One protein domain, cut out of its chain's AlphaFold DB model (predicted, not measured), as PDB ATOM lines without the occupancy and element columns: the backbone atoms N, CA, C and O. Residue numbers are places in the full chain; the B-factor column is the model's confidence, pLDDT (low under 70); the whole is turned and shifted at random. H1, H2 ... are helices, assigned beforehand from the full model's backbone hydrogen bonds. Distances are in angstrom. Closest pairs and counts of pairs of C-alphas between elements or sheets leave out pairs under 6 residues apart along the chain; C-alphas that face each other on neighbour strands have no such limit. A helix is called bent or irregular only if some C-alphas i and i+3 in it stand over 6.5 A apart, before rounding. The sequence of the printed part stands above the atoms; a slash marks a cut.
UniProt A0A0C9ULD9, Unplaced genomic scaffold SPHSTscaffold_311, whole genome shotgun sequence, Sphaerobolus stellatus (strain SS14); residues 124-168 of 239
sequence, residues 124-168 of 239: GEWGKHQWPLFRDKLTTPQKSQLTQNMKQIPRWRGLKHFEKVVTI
ATOM      1  N   GLY A 124     146.482 151.881 160.559       79.50
ATOM      2  CA  GLY A 124     145.701 153.116 160.645       79.50
ATOM      3  C   GLY A 124     146.388 154.307 159.979       79.50
ATOM      4  O   GLY A 124     146.139 154.589 158.807       79.50
ATOM      5  N   GLU A 125     147.223 155.024 160.732       78.19
ATOM      6  CA  GLU A 125     147.963 156.203 160.259       78.19
ATOM      7  C   GLU A 125     148.737 155.912 158.977       78.19
ATOM      8  O   GLU A 125     148.638 156.642 157.986       78.19
ATOM      9  N   TRP A 126     149.493 154.820 158.977       71.88
ATOM     10  CA  TRP A 126     150.361 154.520 157.866       71.88
ATOM     11  C   TRP A 126     149.592 153.889 156.700       71.88
ATOM     12  O   TRP A 126     149.427 154.522 155.653       71.88
ATOM     13  N   GLY A 127     149.092 152.663 156.880       73.25
ATOM     14  CA  GLY A 127     148.501 151.869 155.801       73.25
ATOM     15  C   GLY A 127     147.306 152.541 155.123       73.25
ATOM     16  O   GLY A 127     147.256 152.623 153.896       73.25
ATOM     17  N   LYS A 128     146.354 153.077 155.899       77.06
ATOM     18  CA  LYS A 128     145.129 153.688 155.352       77.06
ATOM     19  C   LYS A 128     145.284 155.143 154.932       77.06
ATOM     20  O   LYS A 128     144.448 155.633 154.166       77.06
ATOM     21  N   HIS A 129     146.266 155.877 155.456       76.06
ATOM     22  CA  HIS A 129     146.313 157.327 155.257       76.06
ATOM     23  C   HIS A 129     147.592 157.827 154.602       76.06
ATOM     24  O   HIS A 129     147.491 158.588 153.642       76.06
ATOM     25  N   GLN A 130     148.771 157.415 155.056       74.44
ATOM     26  CA  GLN A 130     150.032 157.923 154.507       74.44
ATOM     27  C   GLN A 130     150.474 157.158 153.254       74.44
ATOM     28  O   GLN A 130     150.922 157.778 152.288       74.44
ATOM     29  N   TRP A 131     150.289 155.836 153.221       77.62
ATOM     30  CA  TRP A 131     150.703 155.006 152.090       77.62
ATOM     31  C   TRP A 131     150.004 155.358 150.764       77.62
ATOM     32  O   TRP A 131     150.705 155.533 149.762       77.62
ATOM     33  N   PRO A 132     148.668 155.544 150.708       80.12
ATOM     34  CA  PRO A 132     148.002 155.958 149.474       80.12
ATOM     35  C   PRO A 132     148.527 157.305 148.962       80.12
ATOM     36  O   PRO A 132     148.894 157.410 147.794       80.12
ATOM     37  N   LEU A 133     148.679 158.293 149.854       76.56
ATOM     38  CA  LEU A 133     149.196 159.623 149.507       76.56
ATOM     39  C   LEU A 133     150.614 159.558 148.937       76.56
ATOM     40  O   LEU A 133     150.915 160.208 147.937       76.56
ATOM     41  N   PHE A 134     151.484 158.757 149.556       75.00
ATOM     42  CA  PHE A 134     152.845 158.555 149.075       75.00
ATOM     43  C   PHE A 134     152.849 157.944 147.669       75.00
ATOM     44  O   PHE A 134     153.501 158.479 146.770       75.00
ATOM     45  N   ARG A 135     152.074 156.874 147.442       81.19
ATOM     46  CA  ARG A 135     151.973 156.232 146.122       81.19
ATOM     47  C   ARG A 135     151.448 157.178 145.050       81.19
ATOM     48  O   ARG A 135     151.945 157.135 143.926       81.19
ATOM     49  N   ASP A 136     150.473 158.020 145.368       81.12
ATOM     50  CA  ASP A 136     149.865 158.935 144.397       81.12
ATOM     51  C   ASP A 136     150.840 160.018 143.918       81.12
ATOM     52  O   ASP A 136     150.715 160.521 142.803       81.12
ATOM     53  N   LYS A 137     151.855 160.342 144.725       80.62
ATOM     54  CA  LYS A 137     152.867 161.356 144.396       80.62
ATOM     55  C   LYS A 137     154.062 160.812 143.622       80.62
ATOM     56  O   LYS A 137     154.803 161.597 143.032       80.62
ATOM     57  N   LEU A 138     154.255 159.495 143.593       83.56
ATOM     58  CA  LEU A 138     155.331 158.891 142.815       83.56
ATOM     59  C   LEU A 138     154.973 158.853 141.325       83.56
ATOM     60  O   LEU A 138     153.939 158.315 140.921       83.56
ATOM     61  N   THR A 139     155.886 159.345 140.492       90.50
ATOM     62  CA  THR A 139     155.835 159.129 139.040       90.50
ATOM     63  C   THR A 139     156.020 157.647 138.699       90.50
ATOM     64  O   THR A 139     156.594 156.878 139.474       90.50
ATOM     65  N   THR A 140     155.578 157.223 137.513       88.50
ATOM     66  CA  THR A 140     155.731 155.831 137.055       88.50
ATOM     67  C   THR A 140     157.182 155.318 137.128       88.50
ATOM     68  O   THR A 140     157.379 154.220 137.654       88.50
ATOM     69  N   PRO A 141     158.216 156.085 136.715       91.06
ATOM     70  CA  PRO A 141     159.606 155.658 136.879       91.06
ATOM     71  C   PRO A 141     160.010 155.465 138.347       91.06
ATOM     72  O   PRO A 141     160.632 154.462 138.687       91.06
ATOM     73  N   GLN A 142     159.604 156.374 139.238       87.25
ATOM     74  CA  GLN A 142     159.906 156.275 140.671       87.25
ATOM     75  C   GLN A 142     159.217 155.069 141.325       87.25
ATOM     76  O   GLN A 142     159.821 154.399 142.159       87.25
ATOM     77  N   LYS A 143     157.983 154.745 140.917       84.38
ATOM     78  CA  LYS A 143     157.273 153.531 141.358       84.38
ATOM     79  C   LYS A 143     158.013 152.256 140.945       84.38
ATOM     80  O   LYS A 143     158.130 151.320 141.740       84.38
ATOM     81  N   SER A 144     158.524 152.229 139.713       84.19
ATOM     82  CA  SER A 144     159.326 151.115 139.202       84.19
ATOM     83  C   SER A 144     160.629 150.961 139.993       84.19
ATOM     84  O   SER A 144     160.924 149.874 140.491       84.19
ATOM     85  N   GLN A 145     161.349 152.067 140.215       86.19
ATOM     86  CA  GLN A 145     162.590 152.068 140.990       86.19
ATOM     87  C   GLN A 145     162.368 151.604 142.433       86.19
ATOM     88  O   GLN A 145     163.119 150.776 142.938       86.19
ATOM     89  N   LEU A 146     161.317 152.097 143.094       80.94
ATOM     90  CA  LEU A 146     160.964 151.680 144.448       80.94
ATOM     91  C   LEU A 146     160.687 150.170 144.513       80.94
ATOM     92  O   LEU A 146     161.174 149.487 145.410       80.94
ATOM     93  N   THR A 147     159.959 149.637 143.531       80.06
ATOM     94  CA  THR A 147     159.705 148.193 143.424       80.06
ATOM     95  C   THR A 147     161.001 147.400 143.259       80.06
ATOM     96  O   THR A 147     161.200 146.398 143.943       80.06
ATOM     97  N   GLN A 148     161.902 147.858 142.388       80.06
ATOM     98  CA  GLN A 148     163.187 147.205 142.166       80.06
ATOM     99  C   GLN A 148     164.068 147.231 143.421       80.06
ATOM    100  O   GLN A 148     164.662 146.209 143.756       80.06
ATOM    101  N   ASN A 149     164.103 148.354 144.140       79.88
ATOM    102  CA  ASN A 149     164.850 148.486 145.390       79.88
ATOM    103  C   ASN A 149     164.326 147.515 146.455       79.88
ATOM    104  O   ASN A 149     165.115 146.784 147.048       79.88
ATOM    105  N   MET A 150     163.003 147.442 146.656       71.94
ATOM    106  CA  MET A 150     162.413 146.514 147.633       71.94
ATOM    107  C   MET A 150     162.683 145.046 147.276       71.94
ATOM    108  O   MET A 150     162.974 144.242 148.159       71.94
ATOM    109  N   LYS A 151     162.687 144.703 145.981       73.25
ATOM    110  CA  LYS A 151     163.048 143.359 145.499       73.25
ATOM    111  C   LYS A 151     164.514 142.993 145.772       73.25
ATOM    112  O   LYS A 151     164.854 141.815 145.825       73.25
ATOM    113  N   GLN A 152     165.398 143.977 145.927       76.31
ATOM    114  CA  GLN A 152     166.813 143.747 146.228       76.31
ATOM    115  C   GLN A 152     167.104 143.635 147.727       76.31
ATOM    116  O   GLN A 152     168.214 143.253 148.095       76.31
ATOM    117  N   ILE A 153     166.129 143.927 148.596       71.88
ATOM    118  CA  ILE A 153     166.300 143.759 150.040       71.88
ATOM    119  C   ILE A 153     166.557 142.272 150.322       71.88
ATOM    120  O   ILE A 153     165.757 141.429 149.902       71.88
ATOM    121  N   PRO A 154     167.653 141.913 151.018       71.50
ATOM    122  CA  PRO A 154     167.924 140.521 151.350       71.50
ATOM    123  C   PRO A 154     166.743 139.902 152.107       71.50
ATOM    124  O   PRO A 154     165.970 140.600 152.760       71.50
ATOM    125  N   ARG A 155     166.578 138.582 152.046       69.81
ATOM    126  CA  ARG A 155     165.544 137.911 152.846       69.81
ATOM    127  C   ARG A 155     166.032 137.780 154.290       69.81
ATOM    128  O   ARG A 155     167.074 137.175 154.520       69.81
ATOM    129  N   TRP A 156     165.279 138.324 155.247       59.16
ATOM    130  CA  TRP A 156     165.560 138.223 156.686       59.16
ATOM    131  C   TRP A 156     164.439 137.448 157.381       59.16
ATOM    132  O   TRP A 156     163.272 137.536 156.994       59.16
ATOM    133  N   ARG A 157     164.772 136.671 158.417       51.47
ATOM    134  CA  ARG A 157     163.772 135.917 159.185       51.47
ATOM    135  C   ARG A 157     162.808 136.893 159.866       51.47
ATOM    136  O   ARG A 157     163.244 137.724 160.652       51.47
ATOM    137  N   GLY A 158     161.512 136.759 159.583       48.69
ATOM    138  CA  GLY A 158     160.469 137.628 160.138       48.69
ATOM    139  C   GLY A 158     160.225 138.925 159.360       48.69
ATOM    140  O   GLY A 158     159.350 139.681 159.756       48.69
ATOM    141  N   LEU A 159     160.942 139.165 158.254       46.59
ATOM    142  CA  LEU A 159     160.700 140.295 157.355       46.59
ATOM    143  C   LEU A 159     160.085 139.788 156.048       46.59
ATOM    144  O   LEU A 159     160.680 138.963 155.347       46.59
ATOM    145  N   LYS A 160     158.883 140.264 155.711       55.19
ATOM    146  CA  LYS A 160     158.216 139.874 154.467       55.19
ATOM    147  C   LYS A 160     158.951 140.490 153.276       55.19
ATOM    148  O   LYS A 160     159.188 141.687 153.224       55.19
ATOM    149  N   HIS A 161     159.303 139.664 152.295       65.00
ATOM    150  CA  HIS A 161     159.956 140.138 151.079       65.00
ATOM    151  C   HIS A 161     158.910 140.524 150.029       65.00
ATOM    152  O   HIS A 161     158.039 139.719 149.688       65.00
ATOM    153  N   PHE A 162     158.998 141.746 149.506       58.16
ATOM    154  CA  PHE A 162     158.009 142.296 148.583       58.16
ATOM    155  C   PHE A 162     158.562 142.386 147.160       58.16
ATOM    156  O   PHE A 162     159.423 143.210 146.866       58.16
ATOM    157  N   GLU A 163     158.012 141.591 146.240       61.97
ATOM    158  CA  GLU A 163     158.408 141.652 144.824       61.97
ATOM    159  C   GLU A 163     157.809 142.852 144.075       61.97
ATOM    160  O   GLU A 163     158.364 143.282 143.063       61.97
ATOM    161  N   LYS A 164     156.671 143.379 144.548       67.19
ATOM    162  CA  LYS A 164     155.937 144.501 143.941       67.19
ATOM    163  C   LYS A 164     155.337 145.424 144.999       67.19
ATOM    164  O   LYS A 164     154.124 145.482 145.153       67.19
ATOM    165  N   VAL A 165     156.171 146.154 145.743       61.22
ATOM    166  CA  VAL A 165     155.709 146.960 146.894       61.22
ATOM    167  C   VAL A 165     154.616 147.975 146.533       61.22
ATOM    168  O   VAL A 165     153.668 148.152 147.281       61.22
ATOM    169  N   VAL A 166     154.681 148.607 145.358       57.19
ATOM    170  CA  VAL A 166     153.773 149.715 144.997       57.19
ATOM    171  C   VAL A 166     152.356 149.236 144.664       57.19
ATOM    172  O   VAL A 166     151.388 149.989 144.800       57.19
ATOM    173  N   THR A 167     152.216 147.976 144.251       63.97
ATOM    174  CA  THR A 167     150.908 147.361 143.985       63.97
ATOM    175  C   THR A 167     150.238 146.849 145.254       63.97
ATOM    176  O   THR A 167     149.111 146.378 145.195       63.97
ATOM    177  N   ILE A 168     150.926 146.907 146.394       57.06
ATOM    178  CA  ILE A 168     150.396 146.436 147.663       57.06
ATOM    179  C   ILE A 168     149.498 147.522 148.243       57.06
ATOM    180  O   ILE A 168     149.941 148.628 148.542       57.06
TER     181      ILE A 168
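This is residues 124 to 168 of the 239 residues of an uncharacterized protein of Sphaerobolus stellatus (strain SS14) (UniProt A0A0C9ULD9). Two helices, H1 then H2, meet near their ends as a V, and the stretch after H2 loops out and folds back over H2 toward the space between the arms. The loop, residues 154 to 160, sticks out. The printed part has 45 residues with two named helices and no named strand, class all helix. It is flat, spanning 29 by 28 by 11 A, and only just loose, close to compact, with a radius of gyration of the C-alphas of 11.5 A.

H1, residues 124 to 137, begins at C-alpha (145.701, 153.116, 160.645) and measures 19.6 A. It is only just irregular: C-alphas 128 and 131 are 6.6 A apart. H2, residues 140 to 152, measures 18.8 A and ends at C-alpha (166.813, 143.747, 146.228).

A tight link joins H1 to H2. They are close but not clearly touching; their closest C-alphas, of Arg 135 and Lys 143, are 7.6 A apart. They run opposite ways at a steep tilt of 54 degrees. Every O i to N i+4 pair is within hydrogen-bond range in H2, and 6 of 10 in H1.

The farthest C-alphas, of Thr 139 and Arg 157, are 31.7 A apart. The printed part has no cut. Residues 155 to 168 have pLDDT under 70.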